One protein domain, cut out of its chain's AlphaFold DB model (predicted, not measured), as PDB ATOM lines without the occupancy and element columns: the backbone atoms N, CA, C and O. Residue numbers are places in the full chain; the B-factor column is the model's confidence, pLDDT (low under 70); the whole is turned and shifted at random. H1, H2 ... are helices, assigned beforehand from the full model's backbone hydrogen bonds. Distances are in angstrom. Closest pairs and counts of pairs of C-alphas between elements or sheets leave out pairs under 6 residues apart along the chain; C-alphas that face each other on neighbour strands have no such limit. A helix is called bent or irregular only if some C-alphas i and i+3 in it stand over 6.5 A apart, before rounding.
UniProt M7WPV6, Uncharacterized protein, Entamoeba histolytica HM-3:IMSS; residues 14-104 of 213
ATOM      1  N   ASP A  14       2.619  32.569 144.835       66.56
ATOM      2  CA  ASP A  14       3.014  31.934 146.100       66.56
ATOM      3  C   ASP A  14       4.506  31.947 146.503       66.56
ATOM      4  O   ASP A  14       5.276  31.031 146.212       66.56
ATOM      5  N   LEU A  15       4.891  32.976 147.264       68.88
ATOM      6  CA  LEU A  15       6.180  33.088 147.960       68.88
ATOM      7  C   LEU A  15       6.539  31.803 148.727       68.88
ATOM      8  O   LEU A  15       7.686  31.366 148.695       68.88
ATOM      9  N   LEU A  16       5.550  31.159 149.353       70.12
ATOM     10  CA  LEU A  16       5.716  29.874 150.027       70.12
ATOM     11  C   LEU A  16       6.169  28.769 149.068       70.12
ATOM     12  O   LEU A  16       7.074  28.009 149.401       70.12
ATOM     13  N   THR A  17       5.590  28.693 147.872       69.94
ATOM     14  CA  THR A  17       6.027  27.752 146.834       69.94
ATOM     15  C   THR A  17       7.480  28.009 146.431       69.94
ATOM     16  O   THR A  17       8.252  27.054 146.351       69.94
ATOM     17  N   LYS A  18       7.896  29.272 146.261       70.19
ATOM     18  CA  LYS A  18       9.304  29.601 145.959       70.19
ATOM     19  C   LYS A  18      10.247  29.188 147.094       70.19
ATOM     20  O   LYS A  18      11.272  28.562 146.842       70.19
ATOM     21  N   PHE A  19       9.867  29.460 148.342       71.88
ATOM     22  CA  PHE A  19      10.616  29.023 149.522       71.88
ATOM     23  C   PHE A  19      10.752  27.497 149.584       71.88
ATOM     24  O   PHE A  19      11.849  26.981 149.780       71.88
ATOM     25  N   LYS A  20       9.664  26.760 149.350       75.75
ATOM     26  CA  LYS A  20       9.672  25.290 149.293       75.75
ATOM     27  C   LYS A  20      10.611  24.760 148.211       75.75
ATOM     28  O   LYS A  20      11.399  23.858 148.485       75.75
ATOM     29  N   GLN A  21      10.550  25.327 147.008       68.25
ATOM     30  CA  GLN A  21      11.423  24.946 145.895       68.25
ATOM     31  C   GLN A  21      12.900  25.166 146.235       68.25
ATOM     32  O   GLN A  21      13.716  24.278 145.996       68.25
ATOM     33  N   MET A  22      13.235  26.304 146.850       69.19
ATOM     34  CA  MET A  22      14.605  26.589 147.277       69.19
ATOM     35  C   MET A  22      15.084  25.625 148.358       69.19
ATOM     36  O   MET A  22      16.205  25.155 148.264       69.19
ATOM     37  N   ILE A  23      14.251  25.284 149.345       72.44
ATOM     38  CA  ILE A  23      14.631  24.322 150.389       72.44
ATOM     39  C   ILE A  23      14.833  22.912 149.817       72.44
ATOM     40  O   ILE A  23      15.810  22.259 150.172       72.44
ATOM     41  N   ILE A  24      13.967  22.433 148.913       70.69
ATOM     42  CA  ILE A  24      14.140  21.116 148.256       70.69
ATOM     43  C   ILE A  24      15.437  21.053 147.449       70.69
ATOM     44  O   ILE A  24      16.069  20.002 147.395       70.69
ATOM     45  N   ALA A  25      15.833  22.168 146.840       65.06
ATOM     46  CA  ALA A  25      17.055  22.268 146.055       65.06
ATOM     47  C   ALA A  25      18.346  22.128 146.883       65.06
ATOM     48  O   ALA A  25      19.409  21.913 146.301       65.06
ATOM     49  N   LEU A  26      18.279  22.263 148.213       66.81
ATOM     50  CA  LEU A  26      19.468  22.201 149.056       66.81
ATOM     51  C   LEU A  26      19.968  20.756 149.201       66.81
ATOM     52  O   LEU A  26      19.172  19.825 149.381       66.81
ATOM     53  N   PRO A  27      21.293  20.540 149.151       62.34
ATOM     54  CA  PRO A  27      21.866  19.237 149.443       62.34
ATOM     55  C   PRO A  27      21.458  18.780 150.843       62.34
ATOM     56  O   PRO A  27      21.421  19.568 151.785       62.34
ATOM     57  N   ASN A  28      21.192  17.484 150.997       69.94
ATOM     58  CA  ASN A  28      20.870  16.872 152.289       69.94
ATOM     59  C   ASN A  28      19.561  17.366 152.941       69.94
ATOM     60  O   ASN A  28      19.307  17.029 154.096       69.94
ATOM     61  N   THR A  29      18.681  18.076 152.224       71.25
ATOM     62  CA  THR A  29      17.369  18.494 152.756       71.25
ATOM     63  C   THR A  29      16.542  17.324 153.270       71.25
ATOM     64  O   THR A  29      16.032  17.380 154.383       71.25
ATOM     65  N   SER A  30      16.439  16.234 152.509       72.81
ATOM     66  CA  SER A  30      15.714  15.034 152.951       72.81
ATOM     67  C   SER A  30      16.330  14.407 154.205       72.81
ATOM     68  O   SER A  30      15.608  13.902 155.059       72.81
ATOM     69  N   TYR A  31      17.652  14.494 154.355       73.81
ATOM     70  CA  TYR A  31      18.375  14.002 155.522       73.81
ATOM     71  C   TYR A  31      18.140  14.870 156.767       73.81
ATOM     72  O   TYR A  31      17.931  14.337 157.853       73.81
ATOM     73  N   VAL A  32      18.133  16.197 156.615       75.38
ATOM     74  CA  VAL A  32      17.873  17.132 157.722       75.38
ATOM     75  C   VAL A  32      16.408  17.098 158.154       75.38
ATOM     76  O   VAL A  32      16.112  17.117 159.348       75.38
ATOM     77  N   LEU A  33      15.486  17.053 157.190       79.12
ATOM     78  CA  LEU A  33      14.051  17.094 157.462       79.12
ATOM     79  C   LEU A  33      13.491  15.738 157.902       79.12
ATOM     80  O   LEU A  33      12.559  15.705 158.710       79.12
ATOM     81  N   GLY A  34      14.077  14.636 157.424       80.31
ATOM     82  CA  GLY A  34      13.713  13.274 157.803       80.31
ATOM     83  C   GLY A  34      12.211  13.016 157.688       80.31
ATOM     84  O   GLY A  34      11.564  13.416 156.723       80.31
ATOM     85  N   GLU A  35      11.635  12.398 158.718       81.31
ATOM     86  CA  GLU A  35      10.203  12.068 158.789       81.31
ATOM     87  C   GLU A  35       9.283  13.303 158.832       81.31
ATOM     88  O   GLU A  35       8.093  13.203 158.545       81.31
ATOM     89  N   ARG A  36       9.819  14.489 159.155       77.50
ATOM     90  CA  ARG A  36       9.044  15.740 159.214       77.50
ATOM     91  C   ARG A  36       8.892  16.415 157.854       77.50
ATOM     92  O   ARG A  36       8.236  17.450 157.769       77.50
ATOM     93  N   PHE A  37       9.471  15.848 156.795       78.56
ATOM     94  CA  PHE A  37       9.411  16.411 155.448       78.56
ATOM     95  C   PHE A  37       7.969  16.703 155.005       78.56
ATOM     96  O   PHE A  37       7.637  17.859 154.739       78.56
ATOM     97  N   ASP A  38       7.091  15.697 155.012       76.06
ATOM     98  CA  ASP A  38       5.704  15.844 154.547       76.06
ATOM     99  C   ASP A  38       4.901  16.826 155.414       76.06
ATOM    100  O   ASP A  38       4.102  17.620 154.914       76.06
ATOM    101  N   GLU A  39       5.161  16.836 156.721       80.88
ATOM    102  CA  GLU A  39       4.500  17.721 157.683       80.88
ATOM    103  C   GLU A  39       4.863  19.205 157.477       80.88
ATOM    104  O   GLU A  39       4.048  20.106 157.726       80.88
ATOM    105  N   ILE A  40       6.097  19.472 157.046       75.62
ATOM    106  CA  ILE A  40       6.610  20.814 156.755       75.62
ATOM    107  C   ILE A  40       6.167  21.242 155.357       75.62
ATOM    108  O   ILE A  40       5.634  22.334 155.182       75.62
ATOM    109  N   PHE A  41       6.313  20.380 154.353       78.44
ATOM    110  CA  PHE A  41       5.951  20.706 152.973       78.44
ATOM    111  C   PHE A  41       4.441  20.731 152.726       78.44
ATOM    112  O   PHE A  41       3.991  21.399 151.791       78.44
ATOM    113  N   GLY A  42       3.645  20.122 153.605       74.38
ATOM    114  CA  GLY A  42       2.187  20.229 153.616       74.38
ATOM    115  C   GLY A  42       1.639  21.564 154.138       74.38
ATOM    116  O   GLY A  42       0.446  21.825 153.994       74.38
ATOM    117  N   THR A  43       2.460  22.443 154.732       74.12
ATOM    118  CA  THR A  43       1.958  23.723 155.267       74.12
ATOM    119  C   THR A  43       1.535  24.675 154.156       74.12
ATOM    120  O   THR A  43       2.218  24.777 153.138       74.12
ATOM    121  N   THR A  44       0.464  25.435 154.376       76.50
ATOM    122  CA  THR A  44      -0.072  26.433 153.431       76.50
ATOM    123  C   THR A  44       0.209  27.882 153.841       76.50
ATOM    124  O   THR A  44      -0.084  28.800 153.083       76.50
ATOM    125  N   SER A  45       0.797  28.101 155.023       77.19
ATOM    126  CA  SER A  45       1.228  29.416 155.510       77.19
ATOM    127  C   SER A  45       2.752  29.502 155.541       77.19
ATOM    128  O   SER A  45       3.411  28.595 156.052       77.19
ATOM    129  N   LEU A  46       3.302  30.608 155.029       71.12
ATOM    130  CA  LEU A  46       4.742  30.875 155.037       71.12
ATOM    131  C   LEU A  46       5.310  30.983 156.450       71.12
ATOM    132  O   LEU A  46       6.358  30.414 156.729       71.12
ATOM    133  N   GLU A  47       4.614  31.662 157.356       72.50
ATOM    134  CA  GLU A  47       5.069  31.808 158.742       72.50
ATOM    135  C   GLU A  47       5.173  30.445 159.432       72.50
ATOM    136  O   GLU A  47       6.161  30.146 160.107       72.50
ATOM    137  N   VAL A  48       4.175  29.584 159.208       75.19
ATOM    138  CA  VAL A  48       4.156  28.216 159.739       75.19
ATOM    139  C   VAL A  48       5.278  27.389 159.112       75.19
ATOM    140  O   VAL A  48       5.995  26.703 159.837       75.19
ATOM    141  N   PHE A  49       5.474  27.490 157.794       78.50
ATOM    142  CA  PHE A  49       6.559  26.818 157.075       78.50
ATOM    143  C   PHE A  49       7.935  27.190 157.643       78.50
ATOM    144  O   PHE A  49       8.689  26.310 158.057       78.50
ATOM    145  N   LEU A  50       8.238  28.489 157.736       76.88
ATOM    146  CA  LEU A  50       9.517  29.001 158.238       76.88
ATOM    147  C   LEU A  50       9.748  28.635 159.707       76.88
ATOM    148  O   LEU A  50      10.862  28.279 160.089       76.88
ATOM    149  N   THR A  51       8.696  28.678 160.529       73.44
ATOM    150  CA  THR A  51       8.781  28.309 161.948       73.44
ATOM    151  C   THR A  51       9.133  26.837 162.111       73.44
ATOM    152  O   THR A  51      10.058  26.508 162.854       73.44
ATOM    153  N   LYS A  52       8.445  25.943 161.388       78.81
ATOM    154  CA  LYS A  52       8.751  24.509 161.435       78.81
ATOM    155  C   LYS A  52      10.152  24.214 160.909       78.81
ATOM    156  O   LYS A  52      10.888  23.460 161.540       78.81
ATOM    157  N   LEU A  53      10.534  24.845 159.798       80.69
ATOM    158  CA  LEU A  53      11.861  24.705 159.212       80.69
ATOM    159  C   LEU A  53      12.949  25.090 160.231       80.69
ATOM    160  O   LEU A  53      13.852  24.301 160.499       80.69
ATOM    161  N   LYS A  54      12.812  26.256 160.876       76.81
ATOM    162  CA  LYS A  54      13.737  26.736 161.915       76.81
ATOM    163  C   LYS A  54      13.869  25.756 163.081       76.81
ATOM    164  O   LYS A  54      14.983  25.526 163.547       76.81
ATOM    165  N   THR A  55      12.761  25.181 163.547       77.81
ATOM    166  CA  THR A  55      12.776  24.184 164.627       77.81
ATOM    167  C   THR A  55      13.580  22.950 164.229       77.81
ATOM    168  O   THR A  55      14.466  22.535 164.974       77.81
ATOM    169  N   VAL A  56      13.346  22.408 163.030       82.06
ATOM    170  CA  VAL A  56      14.066  21.219 162.550       82.06
ATOM    171  C   VAL A  56      15.557  21.489 162.350       82.06
ATOM    172  O   VAL A  56      16.374  20.680 162.787       82.06
ATOM    173  N   PHE A  57      15.932  22.641 161.785       78.88
ATOM    174  CA  PHE A  57      17.342  23.038 161.699       78.88
ATOM    175  C   PHE A  57      17.985  23.177 163.074       78.88
ATOM    176  O   PHE A  57      19.080  22.663 163.295       78.88
ATOM    177  N   GLY A  58      17.298  23.823 164.019       73.06
ATOM    178  CA  GLY A  58      17.784  23.969 165.389       73.06
ATOM    179  C   GLY A  58      18.027  22.622 166.070       73.06
ATOM    180  O   GLY A  58      19.040  22.441 166.745       73.06
ATOM    181  N   GLU A  59      17.142  21.649 165.865       81.75
ATOM    182  CA  GLU A  59      17.330  20.291 166.375       81.75
ATOM    183  C   GLU A  59      18.483  19.561 165.680       81.75
ATOM    184  O   GLU A  59      19.288  18.920 166.358       81.75
ATOM    185  N   PHE A  60      18.615  19.695 164.357       82.06
ATOM    186  CA  PHE A  60      19.691  19.075 163.585       82.06
ATOM    187  C   PHE A  60      21.075  19.572 164.017       82.06
ATOM    188  O   PHE A  60      21.962  18.760 164.281       82.06
ATOM    189  N   VAL A  61      21.250  20.889 164.177       77.94
ATOM    190  CA  VAL A  61      22.507  21.499 164.653       77.94
ATOM    191  C   VAL A  61      22.910  20.928 166.017       77.94
ATOM    192  O   VAL A  61      24.079  20.625 166.264       77.94
ATOM    193  N   ASN A  62      21.935  20.685 166.891       77.31
ATOM    194  CA  ASN A  62      22.167  20.148 168.229       77.31
ATOM    195  C   ASN A  62      22.179  18.609 168.292       77.31
ATOM    196  O   ASN A  62      22.407  18.042 169.365       77.31
ATOM    197  N   ASN A  63      21.978  17.912 167.169       80.81
ATOM    198  CA  ASN A  63      21.815  16.464 167.151       80.81
ATOM    199  C   ASN A  63      23.143  15.715 167.349       80.81
ATOM    200  O   ASN A  63      23.858  15.406 166.398       80.81
ATOM    201  N   LYS A  64      23.436  15.337 168.596       80.00
ATOM    202  CA  LYS A  64      24.648  14.589 168.981       80.00
ATOM    203  C   LYS A  64      24.747  13.166 168.412       80.00
ATOM    204  O   LYS A  64      25.800  12.560 168.557       80.00
ATOM    205  N   SER A  65      23.688  12.636 167.796       82.69
ATOM    206  CA  SER A  65      23.734  11.329 167.119       82.69
ATOM    207  C   SER A  65      24.343  11.392 165.713       82.69
ATOM    208  O   SER A  65      24.738  10.361 165.177       82.69
ATOM    209  N   VAL A  66      24.454  12.590 165.127       80.44
ATOM    210  CA  VAL A  66      25.114  12.817 163.836       80.44
ATOM    211  C   VAL A  66      26.561  13.227 164.081       80.44
ATOM    212  O   VAL A  66      26.828  14.093 164.918       80.44
ATOM    213  N   ASP A  67      27.487  12.635 163.331       87.00
ATOM    214  CA  ASP A  67      28.904  13.000 163.372       87.00
ATOM    215  C   ASP A  67      29.116  14.512 163.167       87.00
ATOM    216  O   ASP A  67      28.425  15.152 162.372       87.00
ATOM    217  N   GLU A  68      30.055  15.097 163.912       81.81
ATOM    218  CA  GLU A  68      30.288  16.545 163.921       81.81
ATOM    219  C   GLU A  68      30.770  17.067 162.563       81.81
ATOM    220  O   GLU A  68      30.278  18.100 162.105       81.81
ATOM    221  N   ALA A  69      31.659  16.337 161.879       80.19
ATOM    222  CA  ALA A  69      32.173  16.749 160.575       80.19
ATOM    223  C   ALA A  69      31.063  16.729 159.519       80.19
ATOM    224  O   ALA A  69      30.895  17.693 158.773       80.19
ATOM    225  N   LYS A  70      30.238  15.677 159.529       78.31
ATOM    226  CA  LYS A  70      29.078  15.562 158.634       78.31
ATOM    227  C   LYS A  70      28.010  16.619 158.921       78.31
ATOM    228  O   LYS A  70      27.375  17.136 158.008       78.31
ATOM    229  N   ARG A  71      27.796  16.963 160.189       79.81
ATOM    230  CA  ARG A  71      26.851  18.020 160.574       79.81
ATOM    231  C   ARG A  71      27.325  19.388 160.104       79.81
ATOM    232  O   ARG A  71      26.509  20.155 159.606       79.81
ATOM    233  N   LYS A  72      28.625  19.664 160.226       77.50
ATOM    234  CA  LYS A  72      29.244  20.896 159.742       77.50
ATOM    235  C   LYS A  72      29.128  21.031 158.222       77.50
ATOM    236  O   LYS A  72      28.644  22.050 157.761       77.50
ATOM    237  N   GLU A  73      29.448  19.981 157.467       77.31
ATOM    238  CA  GLU A  73      29.282  19.948 156.003       77.31
ATOM    239  C   GLU A  73      27.846  20.299 155.570       77.31
ATOM    240  O   GLU A  73      27.622  21.091 154.650       77.31
ATOM    241  N   VAL A  74      26.856  19.733 156.264       72.19
ATOM    242  CA  VAL A  74      25.444  20.017 155.999       72.19
ATOM    243  C   VAL A  74      25.094  21.459 156.379       72.19
ATOM    244  O   VAL A  74      24.439  22.129 155.593       72.19
ATOM    245  N   ILE A  75      25.539  21.968 157.531       72.06
ATOM    246  CA  ILE A  75      25.280  23.357 157.950       72.06
ATOM    247  C   ILE A  75      25.886  24.357 156.958       72.06
ATOM    248  O   ILE A  75      25.171  25.248 156.504       72.06
ATOM    249  N   ASP A  76      27.142  24.162 156.555       69.25
ATOM    250  CA  ASP A  76      27.838  25.019 155.587       69.25
ATOM    251  C   ASP A  76      27.076  25.052 154.244       69.25
ATOM    252  O   ASP A  76      26.926  26.101 153.610       69.25
ATOM    253  N   SER A  77      26.505  23.908 153.844       65.81
ATOM    254  CA  SER A  77      25.655  23.797 152.651       65.81
ATOM    255  C   SER A  77      24.340  24.563 152.773       65.81
ATOM    256  O   SER A  77      23.786  24.936 151.749       65.81
ATOM    257  N   PHE A  78      23.816  24.791 153.979       66.38
ATOM    258  CA  PHE A  78      22.595  25.572 154.208       66.38
ATOM    259  C   PHE A  78      22.878  27.070 154.367       66.38
ATOM    260  O   PHE A  78      22.106  27.885 153.862       66.38
ATOM    261  N   GLU A  79      23.987  27.442 155.012       64.44
ATOM    262  CA  GLU A  79      24.399  28.841 155.188       64.44
ATOM    263  C   GLU A  79      24.611  29.550 153.846       64.44
ATOM    264  O   GLU A  79      24.127  30.666 153.668       64.44
ATOM    265  N   PHE A  80      25.204  28.874 152.855       60.84
ATOM    266  CA  PHE A  80      25.382  29.424 151.503       60.84
ATOM    267  C   PHE A  80      24.068  29.896 150.848       60.84
ATOM    268  O   PHE A  80      24.064  30.821 150.035       60.84
ATOM    269  N   TYR A  81      22.938  29.280 151.200       59.38
ATOM    270  CA  TYR A  81      21.630  29.615 150.631       59.38
ATOM    271  C   TYR A  81      20.750  30.436 151.578       59.38
ATOM    272  O   TYR A  81      19.720  30.955 151.142       59.38
ATOM    273  N   ALA A  82      21.151  30.597 152.843       58.84
ATOM    274  CA  ALA A  82      20.430  31.393 153.829       58.84
ATOM    275  C   ALA A  82      20.363  32.872 153.419       58.84
ATOM    276  O   ALA A  82      19.283  33.461 153.465       58.84
ATOM    277  N   ASP A  83      21.466  33.430 152.914       57.84
ATOM    278  CA  ASP A  83      21.513  34.811 152.414       57.84
ATOM    279  C   ASP A  83      20.543  35.013 151.240       57.84
ATOM    280  O   ASP A  83      19.781  35.974 151.198       57.84
ATOM    281  N   ARG A  84      20.462  34.033 150.331       62.16
ATOM    282  CA  ARG A  84      19.548  34.076 149.176       62.16
ATOM    283  C   ARG A  84      18.077  33.959 149.570       62.16
ATOM    284  O   ARG A  84      17.219  34.552 148.916       62.16
ATOM    285  N   LEU A  85      17.778  33.191 150.616       63.38
ATOM    286  CA  LEU A  85      16.435  33.093 151.192       63.38
ATOM    287  C   LEU A  85      16.037  34.400 151.896       63.38
ATOM    288  O   LEU A  85      14.882  34.821 151.799       63.38
ATOM    289  N   LEU A  86      16.990  35.056 152.566       62.19
ATOM    290  CA  LEU A  86      16.797  36.342 153.234       62.19
ATOM    291  C   LEU A  86      16.561  37.477 152.227       62.19
ATOM    292  O   LEU A  86      15.650  38.288 152.414       62.19
ATOM    293  N   ASP A  87      17.320  37.494 151.131       63.47
ATOM    294  CA  ASP A  87      17.137  38.452 150.041       63.47
ATOM    295  C   ASP A  87      15.743  38.309 149.413       63.47
ATOM    296  O   ASP A  87      15.028  39.294 149.247       63.47
ATOM    297  N   LEU A  88      15.298  37.078 149.131       62.31
ATOM    298  CA  LEU A  88      13.968  36.825 148.568       62.31
ATOM    299  C   LEU A  88      12.840  37.290 149.505       62.31
ATOM    300  O   LEU A  88      11.840  37.849 149.046       62.31
ATOM    301  N   TYR A  89      12.993  37.059 150.812       59.44
ATOM    302  CA  TYR A  89      12.047  37.535 151.823       59.44
ATOM    303  C   TYR A  89      11.970  39.066 151.845       59.44
ATOM    304  O   TYR A  89      10.877  39.634 151.846       59.44
ATOM    305  N   THR A  90      13.129  39.725 151.805       59.88
ATOM    306  CA  THR A  90      13.256  41.188 151.833       59.88
ATOM    307  C   THR A  90      12.648  41.815 150.579       59.88
ATOM    308  O   THR A  90      11.788  42.689 150.677       59.88
ATOM    309  N   LEU A  91      12.970  41.279 149.401       59.47
ATOM    310  CA  LEU A  91      12.419  41.728 148.119       59.47
ATOM    311  C   LEU A  91      10.906  41.525 148.015       59.47
ATOM    312  O   LEU A  91      10.204  42.343 147.415       59.47
ATOM    313  N   SER A  92      10.381  40.465 148.635       57.03
ATOM    314  CA  SER A  92       8.936  40.267 148.738       57.03
ATOM    315  C   SER A  92       8.254  41.294 149.633       57.03
ATOM    316  O   SER A  92       7.088  41.611 149.395       57.03
ATOM    317  N   TYR A  93       8.935  41.779 150.667       57.00
ATOM    318  CA  TYR A  93       8.400  42.788 151.575       57.00
ATOM    319  C   TYR A  93       8.435  44.190 150.949       57.00
ATOM    320  O   TYR A  93       7.522  44.989 151.152       57.00
ATOM    321  N   GLU A  94       9.447  44.465 150.126       58.28
ATOM    322  CA  GLU A  94       9.629  45.738 149.415       58.28
ATOM    323  C   GLU A  94       8.752  45.876 148.157       58.28
ATOM    324  O   GLU A  94       8.684  46.950 147.559       58.28
ATOM    325  N   GLY A  95       8.041  44.814 147.758       53.53
ATOM    326  CA  GLY A  95       7.159  44.823 146.586       53.53
ATOM    327  C   GLY A  95       7.909  44.887 145.251       53.53
ATOM    328  O   GLY A  95       7.323  45.276 144.238       53.53
ATOM    329  N   ASN A  96       9.191  44.512 145.232       58.78
ATOM    330  CA  ASN A  96      10.041  44.579 144.044       58.78
ATOM    331  C   ASN A  96       9.913  43.302 143.187       58.78
ATOM    332  O   ASN A  96      10.799  42.445 143.129       58.78
ATOM    333  N   GLU A  97       8.754  43.147 142.537       55.69
ATOM    334  CA  GLU A  97       8.385  41.940 141.778       55.69
ATOM    335  C   GLU A  97       9.328  41.623 140.604       55.69
ATOM    336  O   GLU A  97       9.489  40.458 140.229       55.69
ATOM    337  N   GLU A  98       9.939  42.644 140.002       53.94
ATOM    338  CA  GLU A  98      10.875  42.492 138.886       53.94
ATOM    339  C   GLU A  98      12.182  41.834 139.350       53.94
ATOM    340  O   GLU A  98      12.658  40.881 138.726       53.94
ATOM    341  N   GLU A  99      12.688  42.222 140.522       54.91
ATOM    342  CA  GLU A  99      13.825  41.549 141.146       54.91
ATOM    343  C   GLU A  99      13.451  40.152 141.650       54.91
ATOM    344  O   GLU A  99      14.195  39.209 141.403       54.91
ATOM    345  N   MET A 100      12.255  39.932 142.209       52.38
ATOM    346  CA  MET A 100      11.799  38.578 142.578       52.38
ATOM    347  C   MET A 100      11.678  37.607 141.385       52.38
ATOM    348  O   MET A 100      11.748  36.382 141.569       52.38
ATOM    349  N   LYS A 101      11.465  38.111 140.162       53.56
ATOM    350  CA  LYS A 101      11.558  37.311 138.924       53.56
ATOM    351  C   LYS A 101      13.010  36.988 138.586       53.56
ATOM    352  O   LYS A 101      13.287  35.869 138.161       53.56
ATOM    353  N   ASN A 102      13.956  37.872 138.885       51.59
ATOM    354  CA  ASN A 102      15.382  37.552 138.795       51.59
ATOM    355  C   ASN A 102      15.806  36.456 139.783       51.59
ATOM    356  O   ASN A 102      16.706  35.687 139.460       51.59
ATOM    357  N   TYR A 103      15.086  36.266 140.894       47.97
ATOM    358  CA  TYR A 103      15.245  35.085 141.757       47.97
ATOM    359  C   TYR A 103      14.585  33.818 141.183       47.97
ATOM    360  O   TYR A 103      15.032  32.720 141.483       47.97
ATOM    361  N   SER A 104      13.594  33.925 140.287       41.62
ATOM    362  CA  SER A 104      13.167  32.771 139.462       41.62
ATOM    363  C   SER A 104      14.195  32.412 138.380       41.62
ATOM    364  O   SER A 104      14.208  31.293 137.874       41.62
TER     365      SER A 104
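What this domain is: This is residues 14 to 104 of the 213 residues of an uncharacterized protein of Entamoeba histolytica HM-3:IMSS (UniProt M7WPV6). Three helices, H1, H2 and H3, run back and forth with their centres in a triangle and few contacts between H1 and the other two, while the long bent helix H4 runs along one side of this group and makes most of the long axis. H5 folds back along the last arm of H4 at one end of the length; at the other end residues 64 to 70, in the turn from H3 into H4, stick out. The printed part has 91 residues with five named helices, H1 to H5 in chain order, and no named strand: the class is all helix. It is compact, with a radius of gyration of the C-alphas of 13.8 A, yet elongated, spanning 43 by 25 by 17 A.

How they stand to each other: H1, residues 15 to 24, and H2, residues 29 to 41, form a helical hairpin and only just touch, with 3 pairs of C-alphas within 8 A; the closest are those of Ile 23 and Thr 29, 6.9 A apart. H2 is irregular: C-alphas 32 and 35 are 9.3 A apart. H2 and H3, residues 46 to 61, form a second hairpin and touch, the closest C-alphas being those of Ile 40 and Phe 49 at 6.0 A, with a shallow tilt of 31 degrees, opposite ways. H1 and H3 touch only at their ends, and only just, with 3 pairs of C-alphas within 8 A; the closest are those of Leu 16 and Leu 46, 5.2 A apart. H1, H2 and H3 are an up and down bundle, each running against the one before it. H4, residues 68 to 93, was assigned as one helix by its hydrogen bonds but is bent, with C-alphas 80 and 83 6.7 A apart; its arms H4a, residues 68 to 80, and H4b, residues 83 to 93, stand at 37 degrees, only just a steep tilt. H3, with residues 60 to 61 alone, only just touches residues 71 to 75 of H4a, with 3 pairs of C-alphas within 8 A; the closest are those of Val 61 and Arg 71, 6.9 A apart. H4b only just touches H1, with 3 such pairs, the closest C-alphas being those of Phe 19 and Leu 85 at 7.3 A, at a shallow tilt of 8 degrees, opposite ways. H5, residues 97 to 104, forms a hairpin with H4b and touches it, the closest C-alphas being those of Leu 91 and Met 100 at 6.4 A. In H1, H3, H4a, H4b and H5 every O i to N i+4 pair is within hydrogen-bond range; in H2 4 of 9 are, beside 5 of 10 O i to N i+3 pairs.

Where its parts are: H1 begins at C-alpha 15, (6.180, 33.088, 147.960), and is 14.4 A long; H2 is 11.6 A and H3 22.3 A. H4a begins at C-alpha 68, (30.288, 16.545, 163.921), and is 18.6 A long; H4b is 15.4 A. H5, 10.6 A, ends at C-alpha 104, (13.167, 32.771, 139.462).

The domain as a whole: The two C-alphas farthest apart, those of Ser 65 and Glu 98, are 44.0 A apart. The printed part has no cut and no long link. The mean pLDDT of the printed part is 70.1; 38 residues are under 70, among them residues 76 to 104, and H5 has a mean of 51.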